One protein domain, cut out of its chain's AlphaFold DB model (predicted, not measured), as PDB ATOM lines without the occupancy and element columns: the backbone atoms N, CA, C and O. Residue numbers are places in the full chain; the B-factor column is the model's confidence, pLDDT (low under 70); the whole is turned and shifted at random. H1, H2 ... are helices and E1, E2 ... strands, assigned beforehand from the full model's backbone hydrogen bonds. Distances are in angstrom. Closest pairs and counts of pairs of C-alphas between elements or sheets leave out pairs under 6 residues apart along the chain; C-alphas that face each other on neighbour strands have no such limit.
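This is residues 4 to 198 of the 234 residues of an uncharacterized protein of Solirubrobacterales bacterium (UniProt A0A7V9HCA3). One long helix, H2, runs along most of an elongated body and bridges two strongly twisted sheets: a long three-stranded sheet, E1 to E3, toward one end, and a five-stranded sheet, E4 to E8, toward the other. The short helices H3 and H4 join the last part of H2 in covering one face of the five-stranded sheet, while H1 packs beside E1 on the same face of its sheet as H2. The printed part has 195 residues, with four named helices and eight named strands in the order H1 E1 E2 E3 H2 H3 E4 E5 E6 E7 E8 H4; the class is mixed, helices and strands. Both sheets are antiparallel, in the orders E1 E2 E3 and E4 E5 E6 E7 E8. The whole is compact, with a radius of gyration of the C-alphas of 17.5 A, and spans 55 by 31 by 31 A.

H1, residues 4 to 13, begins at C-alpha 4 (-39.942, -132.676, -45.472). E1, residues 20 to 30, is 29.9 A long; E2, 34 to 43, is 29.5 A; E3, 48 to 55, is 23.0 A. H2, residues 84 to 111, is 40.5 A long and begins at C-alpha 84 (-27.553, -123.500, -45.878). H3 is residues 113 to 120, E4 125 to 127, E5 145 to 148, E6 153 to 159, E7 171 to 177 and E8 180 to 185. H4, residues 190 to 198, ends at C-alpha 198 (-40.080, -139.645, -92.813).

E1, E2 and E3 form a meander, each strand the antiparallel neighbour of the one before, with N 25 and O 38 at 2.8 A and N 39 and O 52 at 2.8 A. H1 is on this sheet, its closest C-alphas to E1 being Ala 13 and Val 23, 5.5 A. H2 is over E1 and E2 at a height of 9.1 A. H2 touches H1 with residues 88 to 92 alone; the closest C-alphas, Ala 6 and Ala 92, are 6.3 A apart. E4 to E8 form a second meander, with N 127 and O 145 at 2.8 A, N 146 and O 155 at 2.8 A, N 156 and O 174 at 3.0 A, and N 175 and O 182 at 2.9 A. On one face of it, H2 is over E6, with Ala 105 and Pro 157 their closest C-alphas, 6.1 A; H3 is over E5, and H4 is over E7. H3 touches H4, with C-alphas Pro 115 and Val 191 closest, 5.8 A. Every O i to N i+4 pair is within hydrogen-bond range in H2, H3 and H4, and 5 of 6 in H1.

The C-alphas farthest apart, Asp 83 and Gly 121, are 56.5 A apart. The printed part has no cut. The links E3 to H2, E4 to E5 and E6 to E7 are long. The mean pLDDT of the printed part is 87.4; residues 4 to 19 and 59 to 65 are under 70.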
ATOM      1  N   HIS A   4     -40.874-132.032 -46.400       42.59
ATOM      2  CA  HIS A   4     -39.942-132.676 -45.472       42.59
ATOM      3  C   HIS A   4     -39.090-133.804 -46.076       42.59
ATOM      4  O   HIS A   4     -38.177-134.287 -45.410       42.59
ATOM      5  N   HIS A   5     -39.339-134.238 -47.319       54.78
ATOM      6  CA  HIS A   5     -38.527-135.287 -47.947       54.78
ATOM      7  C   HIS A   5     -37.283-134.734 -48.659       54.78
ATOM      8  O   HIS A   5     -36.247-135.398 -48.692       54.78
ATOM      9  N   ALA A   6     -37.361-133.515 -49.204       46.22
ATOM     10  CA  ALA A   6     -36.242-132.862 -49.884       46.22
ATOM     11  C   ALA A   6     -35.150-132.427 -48.888       46.22
ATOM     12  O   ALA A   6     -33.976-132.739 -49.107       46.22
ATOM     13  N   ASP A   7     -35.550-131.826 -47.762       48.38
ATOM     14  CA  ASP A   7     -34.655-131.385 -46.681       48.38
ATOM     15  C   ASP A   7     -33.878-132.557 -46.069       48.38
ATOM     16  O   ASP A   7     -32.668-132.486 -45.855       48.38
ATOM     17  N   ASP A   8     -34.553-133.686 -45.839       55.25
ATOM     18  CA  ASP A   8     -33.941-134.892 -45.278       55.25
ATOM     19  C   ASP A   8     -32.922-135.535 -46.237       55.25
ATOM     20  O   ASP A   8     -31.924-136.113 -45.792       55.25
ATOM     21  N   LEU A   9     -33.153-135.441 -47.552       53.44
ATOM     22  CA  LEU A   9     -32.248-135.951 -48.584       53.44
ATOM     23  C   LEU A   9     -31.008-135.064 -48.736       53.44
ATOM     24  O   LEU A   9     -29.892-135.588 -48.783       53.44
ATOM     25  N   LEU A  10     -31.184-133.741 -48.737       52.72
ATOM     26  CA  LEU A  10     -30.084-132.783 -48.828       52.72
ATOM     27  C   LEU A  10     -29.240-132.766 -47.547       52.72
ATOM     28  O   LEU A  10     -28.015-132.901 -47.605       52.72
ATOM     29  N   ARG A  11     -29.882-132.746 -46.371       52.50
ATOM     30  CA  ARG A  11     -29.207-132.827 -45.068       52.50
ATOM     31  C   ARG A  11     -28.357-134.087 -44.935       52.50
ATOM     32  O   ARG A  11     -27.296-134.009 -44.335       52.50
ATOM     33  N   ARG A  12     -28.777-135.234 -45.481       51.38
ATOM     34  CA  ARG A  12     -28.029-136.507 -45.391       51.38
ATOM     35  C   ARG A  12     -26.901-136.648 -46.415       51.38
ATOM     36  O   ARG A  12     -26.007-137.461 -46.181       51.38
ATOM     37  N   ALA A  13     -26.946-135.912 -47.522       53.16
ATOM     38  CA  ALA A  13     -25.895-135.896 -48.541       53.16
ATOM     39  C   ALA A  13     -24.755-134.924 -48.209       53.16
ATOM     40  O   ALA A  13     -23.611-135.182 -48.564       53.16
ATOM     41  N   LEU A  14     -25.064-133.842 -47.487       50.81
ATOM     42  CA  LEU A  14     -24.090-132.850 -47.018       50.81
ATOM     43  C   LEU A  14     -23.250-133.323 -45.819       50.81
ATOM     44  O   LEU A  14     -22.396-132.573 -45.353       50.81
ATOM     45  N   ILE A  15     -23.502-134.524 -45.282       45.81
ATOM     46  CA  ILE A  15     -22.906-134.947 -44.007       45.81
ATOM     47  C   ILE A  15     -21.544-135.651 -44.140       45.81
ATOM     48  O   ILE A  15     -20.790-135.539 -43.188       45.81
ATOM     49  N   GLU A  16     -21.140-136.244 -45.275       54.84
ATOM     50  CA  GLU A  16     -19.738-136.696 -45.491       54.84
ATOM     51  C   GLU A  16     -19.402-136.807 -46.982       54.84
ATOM     52  O   GLU A  16     -20.171-137.432 -47.724       54.84
ATOM     53  N   PRO A  17     -18.317-136.149 -47.449       55.09
ATOM     54  CA  PRO A  17     -17.204-136.882 -48.098       55.09
ATOM     55  C   PRO A  17     -15.876-136.083 -48.197       55.09
ATOM     56  O   PRO A  17     -15.896-134.893 -48.499       55.09
ATOM     57  N   ASP A  18     -14.694-136.694 -48.085       57.94
ATOM     58  CA  ASP A  18     -13.451-135.899 -48.205       57.94
ATOM     59  C   ASP A  18     -13.276-135.210 -49.590       57.94
ATOM     60  O   ASP A  18     -12.602-134.179 -49.651       57.94
ATOM     61  N   ASP A  19     -13.978-135.661 -50.657       65.75
ATOM     62  CA  ASP A  19     -13.927-135.044 -52.006       65.75
ATOM     63  C   ASP A  19     -15.212-135.075 -52.900       65.75
ATOM     64  O   ASP A  19     -15.217-134.435 -53.962       65.75
ATOM     65  N   SER A  20     -16.316-135.764 -52.542       73.81
ATOM     66  CA  SER A  20     -17.509-135.896 -53.427       73.81
ATOM     67  C   SER A  20     -18.850-136.232 -52.752       73.81
ATOM     68  O   SER A  20     -18.948-137.269 -52.101       73.81
ATOM     69  N   ALA A  21     -19.915-135.458 -52.978       79.94
ATOM     70  CA  ALA A  21     -21.244-135.678 -52.383       79.94
ATOM     71  C   ALA A  21     -22.297-136.087 -53.429       79.94
ATOM     72  O   ALA A  21     -22.245-135.637 -54.574       79.94
ATOM     73  N   ALA A  22     -23.283-136.904 -53.036       81.56
ATOM     74  CA  ALA A  22     -24.375-137.318 -53.921       81.56
ATOM     75  C   ALA A  22     -25.750-137.277 -53.237       81.56
ATOM     76  O   ALA A  22     -25.922-137.806 -52.137       81.56
ATOM     77  N   VAL A  23     -26.742-136.712 -53.929       82.81
ATOM     78  CA  VAL A  23     -28.163-136.714 -53.537       82.81
ATOM     79  C   VAL A  23     -28.959-137.489 -54.580       82.81
ATOM     80  O   VAL A  23     -28.751-137.295 -55.775       82.81
ATOM     81  N   ALA A  24     -29.892-138.339 -54.141       84.50
ATOM     82  CA  ALA A  24     -30.793-139.063 -55.031       84.50
ATOM     83  C   ALA A  24     -32.250-138.637 -54.808       84.50
ATOM     84  O   ALA A  24     -32.728-138.625 -53.674       84.50
ATOM     85  N   LEU A  25     -32.959-138.348 -55.896       87.38
ATOM     86  CA  LEU A  25     -34.386-138.049 -55.930       87.38
ATOM     87  C   LEU A  25     -35.109-139.139 -56.723       87.38
ATOM     88  O   LEU A  25     -34.816-139.374 -57.895       87.38
ATOM     89  N   ARG A  26     -36.096-139.779 -56.098       89.94
ATOM     90  CA  ARG A  26     -36.972-140.742 -56.769       89.94
ATOM     91  C   ARG A  26     -38.148-140.025 -57.425       89.94
ATOM     92  O   ARG A  26     -38.815-139.215 -56.789       89.94
ATOM     93  N   ILE A  27     -38.447-140.393 -58.666       90.69
ATOM     94  CA  ILE A  27     -39.611-139.928 -59.421       90.69
ATOM     95  C   ILE A  27     -40.450-141.151 -59.770       90.69
ATOM     96  O   ILE A  27     -39.952-142.072 -60.404       90.69
ATOM     97  N   SER A  28     -41.710-141.174 -59.352       90.19
ATOM     98  CA  SER A  28     -42.646-142.281 -59.587       90.19
ATOM     99  C   SER A  28     -43.920-141.803 -60.278       90.19
ATOM    100  O   SER A  28     -44.166-140.599 -60.355       90.19
ATOM    101  N   GLY A  29     -44.748-142.750 -60.730       86.38
ATOM    102  CA  GLY A  29     -46.012-142.441 -61.407       86.38
ATOM    103  C   GLY A  29     -45.802-141.949 -62.837       86.38
ATOM    104  O   GLY A  29     -46.557-141.111 -63.316       86.38
ATOM    105  N   LEU A  30     -44.731-142.424 -63.475       91.31
ATOM    106  CA  LEU A  30     -44.428-142.173 -64.879       91.31
ATOM    107  C   LEU A  30     -45.215-143.163 -65.744       91.31
ATOM    108  O   LEU A  30     -45.322-144.332 -65.373       91.31
ATOM    109  N   SER A  31     -45.734-142.705 -66.879       90.69
ATOM    110  CA  SER A  31     -46.502-143.503 -67.836       90.69
ATOM    111  C   SER A  31     -45.663-144.612 -68.476       90.69
ATOM    112  O   SER A  31     -46.127-145.742 -68.598       90.69
ATOM    113  N   LEU A  32     -44.421-144.314 -68.877       90.19
ATOM    114  CA  LEU A  32     -43.561-145.268 -69.593       90.19
ATOM    115  C   LEU A  32     -42.521-145.933 -68.707       90.19
ATOM    116  O   LEU A  32     -42.208-147.122 -68.852       90.19
ATOM    117  N   SER A  33     -41.914-145.131 -67.840       85.50
ATOM    118  CA  SER A  33     -40.722-145.535 -67.103       85.50
ATOM    119  C   SER A  33     -41.035-146.163 -65.744       85.50
ATOM    120  O   SER A  33     -40.111-146.695 -65.137       85.50
ATOM    121  N   ASP A  34     -42.288-146.122 -65.275       85.75
ATOM    122  CA  ASP A  34     -42.778-146.452 -63.922       85.75
ATOM    123  C   ASP A  34     -42.121-145.635 -62.794       85.75
ATOM    124  O   ASP A  34     -42.782-144.977 -61.983       85.75
ATOM    125  N   THR A  35     -40.793-145.686 -62.702       92.19
ATOM    126  CA  THR A  35     -39.968-144.955 -61.745       92.19
ATOM    127  C   THR A  35     -38.601-144.622 -62.349       92.19
ATOM    128  O   THR A  35     -37.979-145.465 -62.992       92.19
ATOM    129  N   LEU A  36     -38.104-143.418 -62.071       92.81
ATOM    130  CA  LEU A  36     -36.734-142.982 -62.335       92.81
ATOM    131  C   LEU A  36     -36.056-142.532 -61.037       92.81
ATOM    132  O   LEU A  36     -36.719-142.127 -60.078       92.81
ATOM    133  N   THR A  37     -34.727-142.554 -61.028       91.50
ATOM    134  CA  THR A  37     -33.909-141.935 -59.982       91.50
ATOM    135  C   THR A  37     -33.015-140.874 -60.603       91.50
ATOM    136  O   THR A  37     -32.220-141.176 -61.488       91.50
ATOM    137  N   VAL A  38     -33.135-139.637 -60.132       92.25
ATOM    138  CA  VAL A  38     -32.210-138.543 -60.439       92.25
ATOM    139  C   VAL A  38     -31.106-138.554 -59.394       92.25
ATOM    140  O   VAL A  38     -31.396-138.628 -58.205       92.25
ATOM    141  N   VAL A  39     -29.854-138.460 -59.824       90.19
ATOM    142  CA  VAL A  39     -28.690-138.343 -58.945       90.19
ATOM    143  C   VAL A  39     -27.974-137.034 -59.249       90.19
ATOM    144  O   VAL A  39     -27.503-136.831 -60.366       90.19
ATOM    145  N   PHE A  40     -27.870-136.168 -58.246       91.31
ATOM    146  CA  PHE A  40     -27.017-134.984 -58.269       91.31
ATOM    147  C   PHE A  40     -25.694-135.340 -57.607       91.31
ATOM    148  O   PHE A  40     -25.672-135.688 -56.429       91.31
ATOM    149  N   HIS A  41     -24.603-135.287 -58.362       88.06
ATOM    150  CA  HIS A  41     -23.284-135.708 -57.913       88.06
ATOM    151  C   HIS A  41     -22.292-134.547 -57.994       88.06
ATOM    152  O   HIS A  41     -21.857-134.152 -59.076       88.06
ATOM    153  N   GLY A  42     -21.948-133.991 -56.835       87.00
ATOM    154  CA  GLY A  42     -20.949-132.940 -56.685       87.00
ATOM    155  C   GLY A  42     -19.567-133.531 -56.458       87.00
ATOM    156  O   GLY A  42     -19.380-134.350 -55.559       87.00
ATOM    157  N   ARG A  43     -18.584-133.090 -57.242       81.25
ATOM    158  CA  ARG A  43     -17.173-133.445 -57.052       81.25
ATOM    159  C   ARG A  43     -16.302-132.199 -57.050       81.25
ATOM    160  O   ARG A  43     -16.451-131.348 -57.929       81.25
ATOM    161  N   ARG A  44     -15.366-132.115 -56.099       78.25
ATOM    162  CA  ARG A  44     -14.484-130.945 -55.958       78.25
ATOM    163  C   ARG A  44     -13.593-130.732 -57.185       78.25
ATOM    164  O   ARG A  44     -13.387-129.593 -57.585       78.25
ATOM    165  N   ASP A  45     -13.110-131.806 -57.805       77.44
ATOM    166  CA  ASP A  45     -12.243-131.746 -58.989       77.44
ATOM    167  C   ASP A  45     -12.977-131.343 -60.277       77.44
ATOM    168  O   ASP A  45     -12.359-130.806 -61.195       77.44
ATOM    169  N   LEU A  46     -14.292-131.570 -60.344       76.81
ATOM    170  CA  LEU A  46     -15.118-131.191 -61.492       76.81
ATOM    171  C   LEU A  46     -15.638-129.752 -61.409       76.81
ATOM    172  O   LEU A  46     -16.031-129.199 -62.434       76.81
ATOM    173  N   GLY A  47     -15.682-129.160 -60.211       82.56
ATOM    174  CA  GLY A  47     -16.180-127.797 -59.997       82.56
ATOM    175  C   GLY A  47     -17.670-127.604 -60.313       82.56
ATOM    176  O   GLY A  47     -18.107-126.473 -60.486       82.56
ATOM    177  N   THR A  48     -18.446-128.687 -60.420       85.50
ATOM    178  CA  THR A  48     -19.883-128.663 -60.738       85.50
ATOM    179  C   THR A  48     -20.616-129.836 -60.081       85.50
ATOM    180  O   THR A  48     -20.001-130.856 -59.743       85.50
ATOM    181  N   ILE A  49     -21.935-129.704 -59.911       91.31
ATOM    182  CA  ILE A  49     -22.826-130.775 -59.462       91.31
ATOM    183  C   ILE A  49     -23.511-131.379 -60.687       91.31
ATOM    184  O   ILE A  49     -24.473-130.839 -61.231       91.31
ATOM    185  N   GLN A  50     -23.008-132.529 -61.121       90.88
ATOM    186  CA  GLN A  50     -23.487-133.185 -62.329       90.88
ATOM    187  C   GLN A  50     -24.787-133.939 -62.081       90.88
ATOM    188  O   GLN A  50     -24.910-134.695 -61.116       90.88
ATOM    189  N   THR A  51     -25.726-133.786 -63.006       94.00
ATOM    190  CA  THR A  51     -27.005-134.497 -62.968       94.00
ATOM    191  C   THR A  51     -26.966-135.773 -63.804       94.00
ATOM    192  O   THR A  51     -26.561-135.772 -64.976       94.00
ATOM    193  N   TYR A  52     -27.436-136.863 -63.207       93.25
ATOM    194  CA  TYR A  52     -27.613-138.163 -63.842       93.25
ATOM    195  C   TYR A  52     -29.024-138.693 -63.616       93.25
ATOM    196  O   TYR A  52     -29.660-138.381 -62.613       93.25
ATOM    197  N   VAL A  53     -29.501-139.534 -64.529       93.69
ATOM    198  CA  VAL A  53     -30.796-140.208 -64.423       93.69
ATOM    199  C   VAL A  53     -30.606-141.703 -64.655       93.69
ATOM    200  O   VAL A  53     -29.989-142.114 -65.635       93.69
ATOM    201  N   ALA A  54     -31.159-142.512 -63.761       91.00
ATOM    202  CA  ALA A  54     -31.183-143.965 -63.848       91.00
ATOM    203  C   ALA A  54     -32.622-144.480 -63.878       91.00
ATOM    204  O   ALA A  54     -33.540-143.858 -63.332       91.00
ATOM    205  N   HIS A  55     -32.813-145.648 -64.490       88.81
ATOM    206  CA  HIS A  55     -34.092-146.348 -64.449       88.81
ATOM    207  C   HIS A  55     -34.335-147.001 -63.075       88.81
ATOM    208  O   HIS A  55     -33.407-147.486 -62.417       88.81
ATOM    209  N   GLY A  56     -35.597-147.019 -62.644       85.94
ATOM    210  CA  GLY A  56     -36.045-147.640 -61.403       85.94
ATOM    211  C   GLY A  56     -35.919-146.738 -60.172       85.94
ATOM    212  O   GLY A  56     -35.389-145.629 -60.216       85.94
ATOM    213  N   GLY A  57     -36.446-147.222 -59.045       78.88
ATOM    214  CA  GLY A  57     -36.362-146.546 -57.749       78.88
ATOM    215  C   GLY A  57     -35.158-147.028 -56.958       78.88
ATOM    216  O   GLY A  57     -35.268-148.004 -56.218       78.88
ATOM    217  N   ARG A  58     -34.013-146.364 -57.112       70.81
ATOM    218  CA  ARG A  58     -32.792-146.687 -56.373       70.81
ATOM    219  C   ARG A  58     -32.804-145.932 -55.043       70.81
ATOM    220  O   ARG A  58     -33.031-144.727 -54.992       70.81
ATOM    221  N   GLY A  59     -32.617-146.677 -53.955       58.53
ATOM    222  CA  GLY A  59     -32.490-146.120 -52.609       58.53
ATOM    223  C   GLY A  59     -31.071-145.624 -52.320       58.53
ATOM    224  O   GLY A  59     -30.132-145.897 -53.065       58.53
ATOM    225  N   ARG A  60     -30.904-144.918 -51.199       58.47
ATOM    226  CA  ARG A  60     -29.599-144.434 -50.724       58.47
ATOM    227  C   ARG A  60     -28.595-145.586 -50.580       58.47
ATOM    228  O   ARG A  60     -28.938-146.633 -50.041       58.47
ATOM    229  N   GLY A  61     -27.354-145.369 -51.020       57.72
ATOM    230  CA  GLY A  61     -26.268-146.350 -50.901       57.72
ATOM    231  C   GLY A  61     -26.393-147.555 -51.837       57.72
ATOM    232  O   GLY A  61     -25.541-148.439 -51.796       57.72
ATOM    233  N   ALA A  62     -27.423-147.599 -52.690       64.12
ATOM    234  CA  ALA A  62     -27.478-148.571 -53.767       64.12
ATOM    235  C   ALA A  62     -26.314-148.307 -54.729       64.12
ATOM    236  O   ALA A  62     -26.171-147.198 -55.246       64.12
ATOM    237  N   ALA A  63     -25.491-149.326 -54.966       65.12
ATOM    238  CA  ALA A  63     -24.509-149.272 -56.034       65.12
ATOM    239  C   ALA A  63     -25.254-149.145 -57.372       65.12
ATOM    240  O   ALA A  63     -26.194-149.899 -57.643       65.12
ATOM    241  N   VAL A  64     -24.846-148.169 -58.178       68.81
ATOM    242  CA  VAL A  64     -25.344-147.969 -59.538       68.81
ATOM    243  C   VAL A  64     -24.147-148.084 -60.468       68.81
ATOM    244  O   VAL A  64     -23.126-147.426 -60.250       68.81
ATOM    245  N   GLY A  65     -24.252-148.968 -61.457       67.81
ATOM    246  CA  GLY A  65     -23.220-149.130 -62.476       67.81
ATOM    247  C   GLY A  65     -23.076-147.858 -63.311       67.81
ATOM    248  O   GLY A  65     -24.042-147.125 -63.519       67.81
ATOM    249  N   ALA A  66     -21.874-147.577 -63.816       72.44
ATOM    250  CA  ALA A  66     -21.667-146.433 -64.708       72.44
ATOM    251  C   ALA A  66     -22.498-146.549 -66.003       72.44
ATOM    252  O   ALA A  66     -22.933-145.546 -66.559       72.44
ATOM    253  N   ASP A  67     -22.753-147.777 -66.449       73.88
ATOM    254  CA  ASP A  67     -23.611-148.144 -67.574       73.88
ATOM    255  C   ASP A  67     -25.117-147.994 -67.286       73.88
ATOM    256  O   ASP A  67     -25.927-148.014 -68.211       73.88
ATOM    257  N   GLU A  68     -25.495-147.779 -66.024       81.31
ATOM    258  CA  GLU A  68     -26.874-147.528 -65.587       81.31
ATOM    259  C   GLU A  68     -27.184-146.024 -65.416       81.31
ATOM    260  O   GLU A  68     -28.333-145.659 -65.152       81.31
ATOM    261  N   LEU A  69     -26.190-145.140 -65.588       88.00
ATOM    262  CA  LEU A  69     -26.322-143.693 -65.397       88.00
ATOM    263  C   LEU A  69     -26.340-142.931 -66.724       88.00
ATOM    264  O   LEU A  69     -25.318-142.771 -67.393       88.00
ATOM    265  N   LEU A  70     -27.490-142.349 -67.063       93.25
ATOM    266  CA  LEU A  70     -27.580-141.378 -68.147       93.25
ATOM    267  C   LEU A  70     -27.157-139.997 -67.647       93.25
ATOM    268  O   LEU A  70     -27.814-139.420 -66.785       93.25
ATOM    269  N   ARG A  71     -26.098-139.426 -68.221       92.94
ATOM    270  CA  ARG A  71     -25.721-138.027 -67.976       92.94
ATOM    271  C   ARG A  71     -26.735-137.080 -68.626       92.94
ATOM    272  O   ARG A  71     -26.888-137.097 -69.845       92.94
ATOM    273  N   VAL A  72     -27.357-136.214 -67.826       95.12
ATOM    274  CA  VAL A  72     -28.307-135.189 -68.289       95.12
ATOM    275  C   VAL A  72     -27.732-133.818 -67.954       95.12
ATOM    276  O   VAL A  72     -27.684-133.500 -66.771       95.12
ATOM    277  N   PRO A  73     -27.288-133.001 -68.928       91.31
ATOM    278  CA  PRO A  73     -26.548-131.750 -68.696       91.31
ATOM    279  C   PRO A  73     -27.440-130.590 -68.218       91.31
ATOM    280  O   PRO A  73     -27.358-129.466 -68.712       91.31
ATOM    281  N   CYS A  74     -28.303-130.892 -67.253       93.19
ATOM    282  CA  CYS A  74     -29.112-129.980 -66.470       93.19
ATOM    283  C   CYS A  74     -28.574-129.981 -65.039       93.19
ATOM    284  O   CYS A  74     -29.151-130.613 -64.155       93.19
ATOM    285  N   ASP A  75     -27.404-129.375 -64.858       93.62
ATOM    286  CA  ASP A  75     -26.634-129.455 -63.615       93.62
ATOM    287  C   ASP A  75     -27.249-128.600 -62.511       93.62
ATOM    288  O   ASP A  75     -27.811-127.533 -62.779       93.62
ATOM    289  N   LEU A  76     -27.160-129.104 -61.279       92.00
ATOM    290  CA  LEU A  76     -27.589-128.372 -60.093       92.00
ATOM    291  C   LEU A  76     -26.584-127.253 -59.821       92.00
ATOM    292  O   LEU A  76     -25.375-127.487 -59.818       92.00
ATOM    293  N   ASP A  77     -27.090-126.056 -59.558       92.00
ATOM    294  CA  ASP A  77     -26.256-124.900 -59.256       92.00
ATOM    295  C   ASP A  77     -26.704-124.263 -57.941       92.00
ATOM    296  O   ASP A  77     -27.833-123.797 -57.812       92.00
ATOM    297  N   LEU A  78     -25.819-124.291 -56.950       91.31
ATOM    298  CA  LEU A  78     -26.046-123.731 -55.618       91.31
ATOM    299  C   LEU A  78     -25.110-122.544 -55.343       91.31
ATOM    300  O   LEU A  78     -24.963-122.151 -54.191       91.31
ATOM    301  N   ALA A  79     -24.436-122.005 -56.367       89.19
ATOM    302  CA  ALA A  79     -23.391-120.995 -56.191       89.19
ATOM    303  C   ALA A  79     -23.911-119.670 -55.611       89.19
ATOM    304  O   ALA A  79     -23.162-118.972 -54.934       89.19
ATOM    305  N   GLU A  80     -25.181-119.351 -55.856       88.88
ATOM    306  CA  GLU A  80     -25.848-118.140 -55.360       88.88
ATOM    307  C   GLU A  80     -26.386-118.287 -53.925       88.88
ATOM    308  O   GLU A  80     -26.980-117.350 -53.407       88.88
ATOM    309  N   ALA A  81     -26.219-119.445 -53.275       91.44
ATOM    310  CA  ALA A  81     -26.660-119.617 -51.894       91.44
ATOM    311  C   ALA A  81     -25.721-118.904 -50.912       91.44
ATOM    312  O   ALA A  81     -24.542-119.254 -50.808       91.44
ATOM    313  N   GLU A  82     -26.249-117.953 -50.142       91.06
ATOM    314  CA  GLU A  82     -25.499-117.266 -49.085       91.06
ATOM    315  C   GLU A  82     -25.340-118.143 -47.836       91.06
ATOM    316  O   GLU A  82     -24.347-118.047 -47.105       91.06
ATOM    317  N   ASP A  83     -26.311-119.026 -47.600       88.38
ATOM    318  CA  ASP A  83     -26.334-119.932 -46.466       88.38
ATOM    319  C   ASP A  83     -26.940-121.304 -46.803       88.38
ATOM    320  O   ASP A  83     -27.275-121.643 -47.942       88.38
ATOM    321  N   ARG A  84     -27.022-122.144 -45.772       85.81
ATOM    322  CA  ARG A  84     -27.553-123.500 -45.878       85.81
ATOM    323  C   ARG A  84     -29.039-123.517 -46.234       85.81
ATOM    324  O   ARG A  84     -29.439-124.366 -47.025       85.81
ATOM    325  N   ASP A  85     -29.834-122.645 -45.629       85.50
ATOM    326  CA  ASP A  85     -31.286-122.649 -45.804       85.50
ATOM    327  C   ASP A  85     -31.626-122.200 -47.235       85.50
ATOM    328  O   ASP A  85     -32.507-122.758 -47.892       85.50
ATOM    329  N   GLU A  86     -30.858-121.253 -47.775       88.44
ATOM    330  CA  GLU A  86     -30.944-120.848 -49.170       88.44
ATOM    331  C   GLU A  86     -30.489-121.949 -50.135       88.44
ATOM    332  O   GLU A  86     -31.163-122.189 -51.139       88.44
ATOM    333  N   ALA A  87     -29.405-122.668 -49.826       89.00
ATOM    334  CA  ALA A  87     -28.989-123.827 -50.614       89.00
ATOM    335  C   ALA A  87     -30.069-124.924 -50.625       89.00
ATOM    336  O   ALA A  87     -30.319-125.535 -51.667       89.00
ATOM    337  N   GLU A  88     -30.737-125.150 -49.486       87.81
ATOM    338  CA  GLU A  88     -31.861-126.082 -49.357       87.81
ATOM    339  C   GLU A  88     -33.053-125.659 -50.227       87.81
ATOM    340  O   GLU A  88     -33.575-126.470 -51.004       87.81
ATOM    341  N   ARG A  89     -33.399-124.368 -50.218       88.12
ATOM    342  CA  ARG A  89     -34.434-123.803 -51.093       88.12
ATOM    343  C   ARG A  89     -34.084-123.932 -52.582       88.12
ATOM    344  O   ARG A  89     -34.900-124.440 -53.350       88.12
ATOM    345  N   LEU A  90     -32.881-123.523 -52.995       90.94
ATOM    346  CA  LEU A  90     -32.436-123.593 -54.396       90.94
ATOM    347  C   LEU A  90     -32.415-125.032 -54.916       90.94
ATOM    348  O   LEU A  90     -32.832-125.289 -56.048       90.94
ATOM    349  N   TYR A  91     -31.969-125.979 -54.086       91.06
ATOM    350  CA  TYR A  91     -32.047-127.399 -54.402       91.06
ATOM    351  C   TYR A  91     -33.490-127.840 -54.636       91.06
ATOM    352  O   TYR A  91     -33.770-128.450 -55.668       91.06
ATOM    353  N   ALA A  92     -34.406-127.532 -53.714       89.44
ATOM    354  CA  ALA A  92     -35.801-127.945 -53.825       89.44
ATOM    355  C   ALA A  92     -36.464-127.389 -55.098       89.44
ATOM    356  O   ALA A  92     -37.129-128.135 -55.822       89.44
ATOM    357  N   GLU A  93     -36.225-126.115 -55.419       91.81
ATOM    358  CA  GLU A  93     -36.740-125.461 -56.626       91.81
ATOM    359  C   GLU A  93     -36.221-126.126 -57.910       91.81
ATOM    360  O   GLU A  93     -36.999-126.490 -58.799       91.81
ATOM    361  N   GLN A  94     -34.908-126.346 -58.000       93.81
ATOM    362  CA  GLN A  94     -34.271-126.948 -59.174       93.81
ATOM    363  C   GLN A  94     -34.629-128.429 -59.336       93.81
ATOM    364  O   GLN A  94     -34.914-128.890 -60.446       93.81
ATOM    365  N   ALA A  95     -34.681-129.175 -58.233       91.19
ATOM    366  CA  ALA A  95     -35.109-130.567 -58.209       91.19
ATOM    367  C   ALA A  95     -36.574-130.712 -58.647       91.19
ATOM    368  O   ALA A  95     -36.895-131.603 -59.440       91.19
ATOM    369  N   ALA A  96     -37.457-129.812 -58.199       91.44
ATOM    370  CA  ALA A  96     -38.842-129.762 -58.656       91.44
ATOM    371  C   ALA A  96     -38.931-129.447 -60.157       91.44
ATOM    372  O   ALA A  96     -39.643-130.141 -60.884       91.44
ATOM    373  N   ALA A  97     -38.158-128.473 -60.650       92.75
ATOM    374  CA  ALA A  97     -38.133-128.125 -62.070       92.75
ATOM    375  C   ALA A  97     -37.711-129.306 -62.960       92.75
ATOM    376  O   ALA A  97     -38.332-129.538 -64.002       92.75
ATOM    377  N   LEU A  98     -36.691-130.072 -62.554       94.56
ATOM    378  CA  LEU A  98     -36.258-131.265 -63.284       94.56
ATOM    379  C   LEU A  98     -37.280-132.404 -63.193       94.56
ATOM    380  O   LEU A  98     -37.548-133.058 -64.202       94.56
ATOM    381  N   ARG A  99     -37.871-132.639 -62.015       93.38
ATOM    382  CA  ARG A  99     -38.925-133.647 -61.842       93.38
ATOM    383  C   ARG A  99     -40.094-133.382 -62.782       93.38
ATOM    384  O   ARG A  99     -40.515-134.292 -63.492       93.38
ATOM    385  N   ASP A 100     -40.583-132.148 -62.808       93.44
ATOM    386  CA  ASP A 100     -41.707-131.764 -63.656       93.44
ATOM    387  C   ASP A 100     -41.362-131.922 -65.146       93.44
ATOM    388  O   ASP A 100     -42.195-132.366 -65.935       93.44
ATOM    389  N   ALA A 101     -40.124-131.594 -65.536       94.44
ATOM    390  CA  ALA A 101     -39.633-131.798 -66.897       94.44
ATOM    391  C   ALA A 101     -39.619-133.286 -67.283       94.44
ATOM    392  O   ALA A 101     -40.109-133.648 -68.350       94.44
ATOM    393  N   LEU A 102     -39.119-134.160 -66.403       95.56
ATOM    394  CA  LEU A 102     -39.085-135.609 -66.626       95.56
ATOM    395  C   LEU A 102     -40.491-136.215 -66.710       95.56
ATOM    396  O   LEU A 102     -40.750-137.027 -67.591       95.56
ATOM    397  N   GLN A 103     -41.408-135.796 -65.834       95.31
ATOM    398  CA  GLN A 103     -42.804-136.244 -65.867       95.31
ATOM    399  C   GLN A 103     -43.520-135.787 -67.141       95.31
ATOM    400  O   GLN A 103     -44.194-136.585 -67.789       95.31
ATOM    401  N   GLY A 104     -43.345-134.520 -67.530       94.75
ATOM    402  CA  GLY A 104     -43.916-133.993 -68.768       94.75
ATOM    403  C   GLY A 104     -43.359-134.695 -70.007       94.75
ATOM    404  O   GLY A 104     -44.119-135.052 -70.902       94.75
ATOM    405  N   ALA A 105     -42.050-134.943 -70.047       95.88
ATOM    406  CA  ALA A 105     -41.401-135.651 -71.144       95.88
ATOM    407  C   ALA A 105     -41.849-137.111 -71.266       95.88
ATOM    408  O   ALA A 105     -42.085-137.571 -72.379       95.88
ATOM    409  N   ASP A 106     -41.998-137.825 -70.148       96.19
ATOM    410  CA  ASP A 106     -42.488-139.206 -70.132       96.19
ATOM    411  C   ASP A 106     -43.943-139.291 -70.624       96.19
ATOM    412  O   ASP A 106     -44.255-140.124 -71.475       96.19
ATOM    413  N   MET A 107     -44.801-138.363 -70.183       95.69
ATOM    414  CA  MET A 107     -46.188-138.264 -70.647       95.69
ATOM    415  C   MET A 107     -46.278-137.949 -72.142       95.69
ATOM    416  O   MET A 107     -47.028-138.603 -72.862       95.69
ATOM    417  N   VAL A 108     -45.514-136.966 -72.628       95.62
ATOM    418  CA  VAL A 108     -45.479-136.650 -74.062       95.62
ATOM    419  C   VAL A 108     -44.965-137.843 -74.857       95.62
ATOM    420  O   VAL A 108     -45.539-138.176 -75.888       95.62
ATOM    421  N   LEU A 109     -43.923-138.522 -74.383       96.12
ATOM    422  CA  LEU A 109     -43.407-139.695 -75.074       96.12
ATOM    423  C   LEU A 109     -44.452-140.817 -75.148       96.12
ATOM    424  O   LEU A 109     -44.519-141.497 -76.163       96.12
ATOM    425  N   ASP A 110     -45.294-140.994 -74.127       96.44
ATOM    426  CA  ASP A 110     -46.405-141.952 -74.185       96.44
ATOM    427  C   ASP A 110     -47.462-141.552 -75.224       96.44
ATOM    428  O   ASP A 110     -47.893-142.392 -76.009       96.44
ATOM    429  N   ILE A 111     -47.794-140.258 -75.322       96.12
ATOM    430  CA  ILE A 111     -48.693-139.720 -76.363       96.12
ATOM    431  C   ILE A 111     -48.151-140.002 -77.772       96.12
ATOM    432  O   ILE A 111     -48.919-140.281 -78.688       96.12
ATOM    433  N   TRP A 112     -46.830-139.962 -77.963       97.25
ATOM    434  CA  TRP A 112     -46.191-140.245 -79.252       97.25
ATOM    435  C   TRP A 112     -46.249-141.720 -79.668       97.25
ATOM    436  O   TRP A 112     -45.984-142.025 -80.833       97.25
ATOM    437  N   ARG A 113     -46.584-142.641 -78.754       96.19
ATOM    438  CA  ARG A 113     -46.608-144.081 -79.032       96.19
ATOM    439  C   ARG A 113     -47.584-144.438 -80.144       96.19
ATOM    440  O   ARG A 113     -47.165-145.052 -81.116       96.19
ATOM    441  N   GLU A 114     -48.854-144.084 -79.979       96.69
ATOM    442  CA  GLU A 114     -49.925-144.465 -80.907       96.69
ATOM    443  C   GLU A 114     -49.690-143.888 -82.318       96.69
ATOM    444  O   GLU A 114     -49.616-144.676 -83.259       96.69
ATOM    445  N   PRO A 115     -49.398-142.580 -82.497       97.12
ATOM    446  CA  PRO A 115     -49.041-142.027 -83.807       97.12
ATOM    447  C   PRO A 115     -47.848-142.722 -84.472       97.12
ATOM    448  O   PRO A 115     -47.823-142.904 -85.691       97.12
ATOM    449  N   LEU A 116     -46.843-143.113 -83.683       96.94
ATOM    450  CA  LEU A 116     -45.687-143.837 -84.196       96.94
ATOM    451  C   LEU A 116     -46.061-145.259 -84.637       96.94
ATOM    452  O   LEU A 116     -45.583-145.706 -85.679       96.94
ATOM    453  N   GLU A 117     -46.908-145.968 -83.891       97.50
ATOM    454  CA  GLU A 117     -47.417-147.290 -84.284       97.50
ATOM    455  C   GLU A 117     -48.217-147.209 -85.588       97.50
ATOM    456  O   GLU A 117     -47.922-147.948 -86.535       97.50
ATOM    457  N   ASP A 118     -49.143-146.254 -85.671       97.12
ATOM    458  CA  ASP A 118     -50.012-146.049 -86.829       97.12
ATOM    459  C   ASP A 118     -49.216-145.743 -88.101       97.12
ATOM    460  O   ASP A 118     -49.391-146.401 -89.130       97.12
ATOM    461  N   LEU A 119     -48.290-144.779 -88.040       96.06
ATOM    462  CA  LEU A 119     -47.522-144.362 -89.216       96.06
ATOM    463  C   LEU A 119     -46.462-145.388 -89.634       96.06
ATOM    464  O   LEU A 119     -46.149-145.523 -90.820       96.06
ATOM    465  N   THR A 120     -45.879-146.119 -88.680       95.00
ATOM    466  CA  THR A 120     -44.893-147.157 -89.015       95.00
ATOM    467  C   THR A 120     -45.552-148.446 -89.498       95.00
ATOM    468  O   THR A 120     -44.908-149.199 -90.243       95.00
ATOM    469  N   GLY A 121     -46.821-148.671 -89.129       94.19
ATOM    470  CA  GLY A 121     -47.563-149.908 -89.360       94.19
ATOM    471  C   GLY A 121     -46.998-151.084 -88.560       94.19
ATOM    472  O   GLY A 121     -47.127-152.235 -88.977       94.19
ATOM    473  N   SER A 122     -46.296-150.799 -87.461       93.31
ATOM    474  CA  SER A 122     -45.546-151.779 -86.675       93.31
ATOM    475  C   SER A 122     -45.651-151.491 -85.185       93.31
ATOM    476  O   SER A 122     -45.892-150.361 -84.772       93.31
ATOM    477  N   ARG A 123     -45.454-152.526 -84.367       94.44
ATOM    478  CA  ARG A 123     -45.520-152.391 -82.914       94.44
ATOM    479  C   ARG A 123     -44.338-151.571 -82.399       94.44
ATOM    480  O   ARG A 123     -43.186-151.903 -82.671       94.44
ATOM    481  N   VAL A 124     -44.620-150.579 -81.562       96.81
ATOM    482  CA  VAL A 124     -43.593-149.783 -80.895       96.81
ATOM    483  C   VAL A 124     -43.234-150.423 -79.558       96.81
ATOM    484  O   VAL A 124     -44.078-150.870 -78.778       96.81
ATOM    485  N   THR A 125     -41.940-150.461 -79.268       95.81
ATOM    486  CA  THR A 125     -41.389-150.947 -78.001       95.81
ATOM    487  C   THR A 125     -40.831-149.787 -77.186       95.81
ATOM    488  O   THR A 125     -40.479-148.746 -77.732       95.81
ATOM    489  N   VAL A 126     -40.779-149.954 -75.862       95.25
ATOM    490  CA  VAL A 126     -40.124-148.990 -74.967       95.25
ATOM    491  C   VAL A 126     -38.735-149.510 -74.633       95.25
ATOM    492  O   VAL A 126     -38.606-150.518 -73.934       95.25
ATOM    493  N   ASP A 127     -37.715-148.812 -75.111       93.94
ATOM    494  CA  ASP A 127     -36.327-149.033 -74.734       93.94
ATOM    495  C   ASP A 127     -36.006-148.229 -73.469       93.94
ATOM    496  O   ASP A 127     -36.235-147.021 -73.404       93.94
ATOM    497  N   ARG A 128     -35.493-148.919 -72.448       91.44
ATOM    498  CA  ARG A 128     -35.136-148.355 -71.135       91.44
ATOM    499  C   ARG A 128     -33.625-148.326 -70.895       91.44
ATOM    500  O   ARG A 128     -33.169-148.147 -69.767       91.44
ATOM    501  N   SER A 129     -32.840-148.561 -71.942       88.81
ATOM    502  CA  SER A 129     -31.387-148.543 -71.874       88.81
ATOM    503  C   SER A 129     -30.833-147.112 -71.868       88.81
ATOM    504  O   SER A 129     -31.415-146.158 -72.403       88.81
ATOM    505  N   VAL A 130     -29.677-146.953 -71.221       87.12
ATOM    506  CA  VAL A 130     -28.955-145.673 -71.125       87.12
ATOM    507  C   VAL A 130     -28.290-145.305 -72.455       87.12
ATOM    508  O   VAL A 130     -28.293-144.136 -72.850       87.12
ATOM    509  N   GLY A 131     -27.757-146.296 -73.170       88.00
ATOM    510  CA  GLY A 131     -27.193-146.125 -74.509       88.00
ATOM    511  C   GLY A 131     -28.259-146.218 -75.598       88.00
ATOM    512  O   GLY A 131     -29.259-146.894 -75.425       88.00
ATOM    513  N   LEU A 132     -28.032-145.564 -76.738       89.56
ATOM    514  CA  LEU A 132     -28.818-145.780 -77.954       89.56
ATOM    515  C   LEU A 132     -27.897-146.252 -79.076       89.56
ATOM    516  O   LEU A 132     -26.712-145.923 -79.107       89.56
ATOM    517  N   THR A 133     -28.464-146.981 -80.032       88.12
ATOM    518  CA  THR A 133     -27.762-147.417 -81.250       88.12
ATOM    519  C   THR A 133     -27.622-146.303 -82.292       88.12
ATOM    520  O   THR A 133     -26.899-146.463 -83.272       88.12
ATOM    521  N   VAL A 134     -28.289-145.164 -82.076       92.81
ATOM    522  CA  VAL A 134     -28.293-143.992 -82.957       92.81
ATOM    523  C   VAL A 134     -27.662-142.784 -82.270       92.81
ATOM    524  O   VAL A 134     -27.718-142.638 -81.048       92.81
ATOM    525  N   ARG A 135     -27.067-141.891 -83.066       92.62
ATOM    526  CA  ARG A 135     -26.546-140.611 -82.572       92.62
ATOM    527  C   ARG A 135     -27.655-139.570 -82.572       92.62
ATOM    528  O   ARG A 135     -28.393-139.449 -83.543       92.62
ATOM    529  N   LEU A 136     -27.725-138.793 -81.499       94.19
ATOM    530  CA  LEU A 136     -28.668-137.689 -81.372       94.19
ATOM    531  C   LEU A 136     -27.933-136.349 -81.489       94.19
ATOM    532  O   LEU A 136     -26.799-136.238 -81.020       94.19
ATOM    533  N   PRO A 137     -28.574-135.314 -82.053       92.50
ATOM    534  CA  PRO A 137     -28.004-133.969 -82.129       92.50
ATOM    535  C   PRO A 137     -28.118-133.197 -80.801       92.50
ATOM    536  O   PRO A 137     -27.587-132.097 -80.688       92.50
ATOM    537  N   ALA A 138     -28.820-133.749 -79.807       94.44
ATOM    538  CA  ALA A 138     -29.028-133.165 -78.486       94.44
ATOM    539  C   ALA A 138     -28.944-134.242 -77.393       94.44
ATOM    540  O   ALA A 138     -29.057-135.439 -77.667       94.44
ATOM    541  N   HIS A 139     -28.751-133.814 -76.145       95.56
ATOM    542  CA  HIS A 139     -28.603-134.722 -75.012       95.56
ATOM    543  C   HIS A 139     -29.941-135.339 -74.626       95.56
ATOM    544  O   HIS A 139     -30.950-134.643 -74.556       95.56
ATOM    545  N   ARG A 140     -29.959-136.639 -74.327       95.69
ATOM    546  CA  ARG A 140     -31.162-137.301 -73.812       95.69
ATOM    547  C   ARG A 140     -31.544-136.714 -72.459       95.69
ATOM    548  O   ARG A 140     -30.679-136.465 -71.624       95.69
ATOM    549  N   LEU A 141     -32.843-136.536 -72.249       95.56
ATOM    550  CA  LEU A 141     -33.379-136.081 -70.969       95.56
ATOM    551  C   LEU A 141     -33.617-137.249 -69.998       95.56
ATOM    552  O   LEU A 141     -33.509-137.075 -68.790       95.56
ATOM    553  N   MET A 142     -33.930-138.442 -70.512       94.44
ATOM    554  CA  MET A 142     -34.260-139.615 -69.699       94.44
ATOM    555  C   MET A 142     -33.856-140.931 -70.387       94.44
ATOM    556  O   MET A 142     -33.788-140.976 -71.620       94.44
ATOM    557  N   PRO A 143     -33.601-142.015 -69.625       93.69
ATOM    558  CA  PRO A 143     -33.234-143.328 -70.157       93.69
ATOM    559  C   PRO A 143     -34.482-144.100 -70.619       93.69
ATOM    560  O   PRO A 143     -34.712-145.235 -70.221       93.69
ATOM    561  N   CYS A 144     -35.324-143.451 -71.419       94.31
ATOM    562  CA  CYS A 144     -36.526-144.026 -72.010       94.31
ATOM    563  C   CYS A 144     -36.645-143.535 -73.455       94.31
ATOM    564  O   CYS A 144     -36.406-142.356 -73.725       94.31
ATOM    565  N   ALA A 145     -36.954-144.436 -74.377       96.69
ATOM    566  CA  ALA A 145     -37.174-144.136 -75.783       96.69
ATOM    567  C   ALA A 145     -38.260-145.054 -76.351       96.69
ATOM    568  O   ALA A 145     -38.388-146.210 -75.945       96.69
ATOM    569  N   LEU A 146     -39.019-144.557 -77.319       97.38
ATOM    570  CA  LEU A 146     -39.829-145.397 -78.187       97.38
ATOM    571  C   LEU A 146     -38.968-145.904 -79.336       97.38
ATOM    572  O   LEU A 146     -38.200-145.146 -79.929       97.38
ATOM    573  N   VAL A 147     -39.120-147.176 -79.674       97.50
ATOM    574  CA  VAL A 147     -38.412-147.806 -80.784       97.50
ATOM    575  C   VAL A 147     -39.423-148.518 -81.664       97.50
ATOM    576  O   VAL A 147     -40.168-149.361 -81.167       97.50
ATOM    577  N   ALA A 148     -39.415-148.203 -82.958       96.81
ATOM    578  CA  ALA A 148     -40.090-148.955 -84.013       96.81
ATOM    579  C   ALA A 148     -39.035-149.809 -84.749       96.81
ATOM    580  O   ALA A 148     -38.348-149.293 -85.644       96.81
ATOM    581  N   PRO A 149     -38.828-151.082 -84.354       94.06
ATOM    582  CA  PRO A 149     -37.695-151.892 -84.808       94.06
ATOM    583  C   PRO A 149     -37.663-152.112 -86.323       94.06
ATOM    584  O   PRO A 149     -36.604-152.031 -86.947       94.06
ATOM    585  N   GLU A 150     -38.827-152.328 -86.927       92.69
ATOM    586  CA  GLU A 150     -39.019-152.610 -88.350       92.69
ATOM    587  C   GLU A 150     -38.602-151.417 -89.214       92.69
ATOM    588  O   GLU A 150     -38.105-151.582 -90.328       92.69
ATOM    589  N   ARG A 151     -38.753-150.203 -88.672       91.81
ATOM    590  CA  ARG A 151     -38.304-148.955 -89.294       91.81
ATOM    591  C   ARG A 151     -36.956-148.477 -88.756       91.81
ATOM    592  O   ARG A 151     -36.468-147.457 -89.230       91.81
ATOM    593  N   ARG A 152     -36.347-149.174 -87.787       93.75
ATOM    594  CA  ARG A 152     -35.120-148.756 -87.075       93.75
ATOM    595  C   ARG A 152     -35.180-147.303 -86.587       93.75
ATOM    596  O   ARG A 152     -34.176-146.595 -86.618       93.75
ATOM    597  N   LEU A 153     -36.371-146.860 -86.195       96.12
ATOM    598  CA  LEU A 153     -36.645-145.497 -85.758       96.12
ATOM    599  C   LEU A 153     -36.691-145.457 -84.235       96.12
ATOM    600  O   LEU A 153     -37.366-146.273 -83.608       96.12
ATOM    601  N   VAL A 154     -35.980-144.493 -83.664       97.62
ATOM    602  CA  VAL A 154     -35.970-144.176 -82.241       97.62
ATOM    603  C   VAL A 154     -36.570-142.791 -82.037       97.62
ATOM    604  O   VAL A 154     -36.167-141.836 -82.703       97.62
ATOM    605  N   VAL A 155     -37.496-142.676 -81.089       97.69
ATOM    606  CA  VAL A 155     -38.053-141.406 -80.624       97.69
ATOM    607  C   VAL A 155     -37.753-141.252 -79.136       97.69
ATOM    608  O   VAL A 155     -38.071-142.134 -78.343       97.69
ATOM    609  N   THR A 156     -37.111-140.157 -78.731       97.56
ATOM    610  CA  THR A 156     -36.716-139.950 -77.326       97.56
ATOM    611  C   THR A 156     -36.747-138.473 -76.939       97.56
ATOM    612  O   THR A 156     -36.351-137.622 -77.740       97.56
ATOM    613  N   PRO A 157     -37.131-138.135 -75.696       97.06
ATOM    614  CA  PRO A 157     -37.014-136.779 -75.185       97.06
ATOM    615  C   PRO A 157     -35.549-136.366 -75.044       97.06
ATOM    616  O   PRO A 157     -34.703-137.127 -74.558       97.06
ATOM    617  N   VAL A 158     -35.261-135.135 -75.447       97.25
ATOM    618  CA  VAL A 158     -33.938-134.513 -75.395       97.25
ATOM    619  C   VAL A 158     -34.010-133.147 -74.721       97.25
ATOM    620  O   VAL A 158     -35.077-132.551 -74.589       97.25
ATOM    621  N   CYS A 159     -32.862-132.640 -74.290       96.06
ATOM    622  CA  CYS A 159     -32.727-131.334 -73.669       96.06
ATOM    623  C   CYS A 159     -31.465-130.607 -74.140       96.06
ATOM    624  O   CYS A 159     -30.481-131.220 -74.570       96.06
ATOM    625  N   ALA A 160     -31.503-129.279 -74.051       92.88
ATOM    626  CA  ALA A 160     -30.314-128.447 -74.179       92.88
ATOM    627  C   ALA A 160     -29.510-128.446 -72.869       92.88
ATOM    628  O   ALA A 160     -30.086-128.445 -71.780       92.88
ATOM    629  N   ALA A 161     -28.183-128.395 -72.985       90.69
ATOM    630  CA  ALA A 161     -27.298-128.253 -71.835       90.69
ATOM    631  C   ALA A 161     -27.452-126.857 -71.208       90.69
ATOM    632  O   ALA A 161     -27.241-125.850 -71.887       90.69
ATOM    633  N   ARG A 162     -27.839-126.796 -69.929       90.00
ATOM    634  CA  ARG A 162     -27.991-125.551 -69.155       90.00
ATOM    635  C   ARG A 162     -28.074-125.845 -67.654       90.00
ATOM    636  O   ARG A 162     -28.631-126.877 -67.307       90.00
ATOM    637  N   PRO A 163     -27.626-124.954 -66.758       90.00
ATOM    638  CA  PRO A 163     -27.855-125.133 -65.325       90.00
ATOM    639  C   PRO A 163     -29.352-125.050 -64.993       90.00
ATOM    640  O   PRO A 163     -30.098-124.292 -65.629       90.00
ATOM    641  N   LEU A 164     -29.787-125.806 -63.982       90.38
ATOM    642  CA  LEU A 164     -31.173-125.790 -63.501       90.38
ATOM    643  C   LEU A 164     -31.540-124.475 -62.802       90.38
ATOM    644  O   LEU A 164     -32.711-124.103 -62.816       90.38
ATOM    645  N   ALA A 165     -30.567-123.723 -62.279       90.31
ATOM    646  CA  ALA A 165     -30.789-122.377 -61.740       90.31
ATOM    647  C   ALA A 165     -31.360-121.403 -62.785       90.31
ATOM    648  O   ALA A 165     -32.062-120.456 -62.448       90.31
ATOM    649  N   ALA A 166     -31.141-121.662 -64.078       89.81
ATOM    650  CA  ALA A 166     -31.751-120.871 -65.141       89.81
ATOM    651  C   ALA A 166     -33.237-121.244 -65.394       89.81
ATOM    652  O   ALA A 166     -33.887-120.657 -66.265       89.81
ATOM    653  N   GLY A 167     -33.781-122.225 -64.670       87.25
ATOM    654  CA  GLY A 167     -35.155-122.712 -64.763       87.25
ATOM    655  C   GLY A 167     -35.281-124.048 -65.499       87.25
ATOM    656  O   GLY A 167     -34.315-124.793 -65.675       87.25
ATOM    657  N   ARG A 168     -36.504-124.362 -65.952       85.00
ATOM    658  CA  ARG A 168     -36.808-125.642 -66.612       85.00
ATOM    659  C   ARG A 168     -35.908-125.886 -67.840       85.00
ATOM    660  O   ARG A 168     -35.701-124.961 -68.638       85.00
ATOM    661  N   PRO A 169     -35.413-127.122 -68.040       87.94
ATOM    662  CA  PRO A 169     -34.680-127.490 -69.245       87.94
ATOM    663  C   PRO A 169     -35.459-127.127 -70.510       87.94
ATOM    664  O   PRO A 169     -36.676-127.308 -70.567       87.94
ATOM    665  N   GLN A 170     -34.774-126.632 -71.545       90.50
ATOM    666  CA  GLN A 170     -35.405-126.519 -72.859       90.50
ATOM    667  C   GLN A 170     -35.514-127.926 -73.440       90.50
ATOM    668  O   GLN A 170     -34.495-128.541 -73.762       90.50
ATOM    669  N   MET A 171     -36.739-128.436 -73.518       94.44
ATOM    670  CA  MET A 171     -37.019-129.805 -73.939       94.44
ATOM    671  C   MET A 171     -37.399-129.869 -75.414       94.44
ATOM    672  O   MET A 171     -38.098-128.999 -75.938       94.44
ATOM    673  N   GLY A 172     -36.980-130.949 -76.055       96.50
ATOM    674  CA  GLY A 172     -37.427-131.348 -77.378       96.50
ATOM    675  C   GLY A 172     -37.650-132.851 -77.437       96.50
ATOM    676  O   GLY A 172     -37.405-133.573 -76.470       96.50
ATOM    677  N   ILE A 173     -38.078-133.325 -78.595       97.75
ATOM    678  CA  ILE A 173     -38.217-134.744 -78.900       97.75
ATOM    679  C   ILE A 173     -37.444-135.046 -80.174       97.75
ATOM    680  O   ILE A 173     -37.619-134.392 -81.203       97.75
ATOM    681  N   ALA A 174     -36.506-135.980 -80.072       97.81
ATOM    682  CA  ALA A 174     -35.674-136.386 -81.186       97.81
ATOM    683  C   ALA A 174     -36.299-137.594 -81.876       97.81
ATOM    684  O   ALA A 174     -36.556-138.593 -81.212       97.81
ATOM    685  N   CYS A 175     -36.473-137.509 -83.192       98.00
ATOM    686  CA  CYS A 175     -36.681-138.658 -84.070       98.00
ATOM    687  C   CYS A 175     -35.350-138.983 -84.743       98.00
ATOM    688  O   CYS A 175     -34.696-138.084 -85.279       98.00
ATOM    689  N   ALA A 176     -34.923-140.241 -84.696       97.69
ATOM    690  CA  ALA A 176     -33.623-140.644 -85.211       97.69
ATOM    691  C   ALA A 176     -33.640-142.043 -85.831       97.69
ATOM    692  O   ALA A 176     -34.195-142.990 -85.280       97.69
ATOM    693  N   GLN A 177     -32.954-142.165 -86.960       95.50
ATOM    694  CA  GLN A 177     -32.525-143.418 -87.570       95.50
ATOM    695  C   GLN A 177     -31.001-143.368 -87.734       95.50
ATOM    696  O   GLN A 177     -30.336-142.411 -87.331       95.50
ATOM    697  N   GLN A 178     -30.424-144.413 -88.319       91.06
ATOM    698  CA  GLN A 178     -29.011-144.394 -88.671       91.06
ATOM    699  C   GLN A 178     -28.724-143.200 -89.605       91.06
ATOM    700  O   GLN A 178     -29.386-143.042 -90.626       91.06
ATOM    701  N   ASP A 179     -27.765-142.357 -89.220       91.12
ATOM    702  CA  ASP A 179     -27.248-141.208 -89.984       91.12
ATOM    703  C   ASP A 179     -28.224-140.037 -90.244       91.12
ATOM    704  O   ASP A 179     -27.821-139.009 -90.793       91.12
ATOM    705  N   VAL A 180     -29.470-140.121 -89.768       95.94
ATOM    706  CA  VAL A 180     -30.461-139.038 -89.845       95.94
ATOM    707  C   VAL A 180     -31.167-138.850 -88.507       95.94
ATOM    708  O   VAL A 180     -31.700-139.789 -87.921       95.94
ATOM    709  N   ALA A 181     -31.191-137.614 -88.018       97.12
ATOM    710  CA  ALA A 181     -31.890-137.263 -86.793       97.12
ATOM    711  C   ALA A 181     -32.432-135.836 -86.874       97.12
ATOM    712  O   ALA A 181     -31.793-134.951 -87.447       97.12
ATOM    713  N   ARG A 182     -33.594-135.606 -86.263       97.19
ATOM    714  CA  ARG A 182     -34.222-134.287 -86.163       97.19
ATOM    715  C   ARG A 182     -34.835-134.101 -84.785       97.19
ATOM    716  O   ARG A 182     -35.319-135.057 -84.187       97.19
ATOM    717  N   VAL A 183     -34.777-132.873 -84.276       97.44
ATOM    718  CA  VAL A 183     -35.365-132.495 -82.985       97.44
ATOM    719  C   VAL A 183     -36.517-131.544 -83.235       97.44
ATOM    720  O   VAL A 183     -36.353-130.547 -83.940       97.44
ATOM    721  N   TYR A 184     -37.649-131.849 -82.620       96.94
ATOM    722  CA  TYR A 184     -38.852-131.031 -82.626       96.94
ATOM    723  C   TYR A 184     -39.088-130.447 -81.228       96.94
ATOM    724  O   TYR A 184     -38.610-131.017 -80.236       96.94
ATOM    725  N   PRO A 185     -39.808-129.320 -81.108       94.19
ATOM    726  CA  PRO A 185     -40.351-128.888 -79.827       94.19
ATOM    727  C   PRO A 185     -41.154-130.019 -79.178       94.19
ATOM    728  O   PRO A 185     -41.940-130.684 -79.841       94.19
ATOM    729  N   LEU A 186     -40.981-130.231 -77.872       87.81
ATOM    730  CA  LEU A 186     -41.689-131.297 -77.157       87.81
ATOM    731  C   LEU A 186     -43.234-131.240 -77.297       87.81
ATOM    732  O   LEU A 186     -43.825-132.302 -77.457       87.81
ATOM    733  N   PRO A 187     -43.912-130.070 -77.255       85.62
ATOM    734  CA  PRO A 187     -45.374-130.011 -77.347       85.62
ATOM    735  C   PRO A 187     -45.920-130.048 -78.786       85.62
ATOM    736  O   PRO A 187     -47.114-129.820 -78.971       85.62
ATOM    737  N   ASP A 188     -45.076-130.253 -79.801       89.69
ATOM    738  CA  ASP A 188     -45.543-130.307 -81.186       89.69
ATOM    739  C   ASP A 188     -46.397-131.555 -81.461       89.69
ATOM    740  O   ASP A 188     -46.287-132.583 -80.791       89.69
ATOM    741  N   ASP A 189     -47.235-131.451 -82.496       95.25
ATOM    742  CA  ASP A 189     -48.074-132.545 -82.976       95.25
ATOM    743  C   ASP A 189     -47.225-133.747 -83.449       95.25
ATOM    744  O   ASP A 189     -46.423-133.586 -84.382       95.25
ATOM    745  N   PRO A 190     -47.393-134.946 -82.849       96.69
ATOM    746  CA  PRO A 190     -46.590-136.120 -83.181       96.69
ATOM    747  C   PRO A 190     -46.717-136.534 -84.646       96.69
ATOM    748  O   PRO A 190     -45.708-136.840 -85.277       96.69
ATOM    749  N   VAL A 191     -47.938-136.518 -85.198       97.31
ATOM    750  CA  VAL A 191     -48.211-136.976 -86.569       97.31
ATOM    751  C   VAL A 191     -47.438-136.117 -87.562       97.31
ATOM    752  O   VAL A 191     -46.619-136.642 -88.314       97.31
ATOM    753  N   ARG A 192     -47.594-134.790 -87.483       97.19
ATOM    754  CA  ARG A 192     -46.872-133.848 -88.346       97.19
ATOM    755  C   ARG A 192     -45.355-134.006 -88.242       97.19
ATOM    756  O   ARG A 192     -44.660-133.935 -89.252       97.19
ATOM    757  N   CYS A 193     -44.826-134.172 -87.029       97.75
ATOM    758  CA  CYS A 193     -43.383-134.318 -86.829       97.75
ATOM    759  C   CYS A 193     -42.849-135.621 -87.428       97.75
ATOM    760  O   CYS A 193     -41.786-135.622 -88.044       97.75
ATOM    761  N   LEU A 194     -43.576-136.725 -87.253       97.44
ATOM    762  CA  LEU A 194     -43.203-138.026 -87.798       97.44
ATOM    763  C   LEU A 194     -43.272-138.037 -89.328       97.44
ATOM    764  O   LEU A 194     -42.346-138.536 -89.963       97.44
ATOM    765  N   GLU A 195     -44.312-137.450 -89.924       97.44
ATOM    766  CA  GLU A 195     -44.431-137.293 -91.379       97.44
ATOM    767  C   GLU A 195     -43.261-136.484 -91.961       97.44
ATOM    768  O   GLU A 195     -42.571-136.970 -92.860       97.44
ATOM    769  N   ASP A 196     -42.961-135.310 -91.391       97.94
ATOM    770  CA  ASP A 196     -41.795-134.503 -91.784       97.94
ATOM    771  C   ASP A 196     -40.483-135.289 -91.622       97.94
ATOM    772  O   ASP A 196     -39.621-135.265 -92.506       97.94
ATOM    773  N   PHE A 197     -40.319-136.035 -90.525       97.81
ATOM    774  CA  PHE A 197     -39.131-136.862 -90.329       97.81
ATOM    775  C   PHE A 197     -39.003-137.944 -91.409       97.81
ATOM    776  O   PHE A 197     -37.906-138.157 -91.933       97.81
ATOM    777  N   PHE A 198     -40.098-138.620 -91.770       96.69
ATOM    778  CA  PHE A 198     -40.080-139.645 -92.813       96.69
ATOM    779  C   PHE A 198     -39.725-139.075 -94.183       96.69
ATOM    780  O   PHE A 198     -38.979-139.721 -94.924       96.69
TER     781      PHE A 198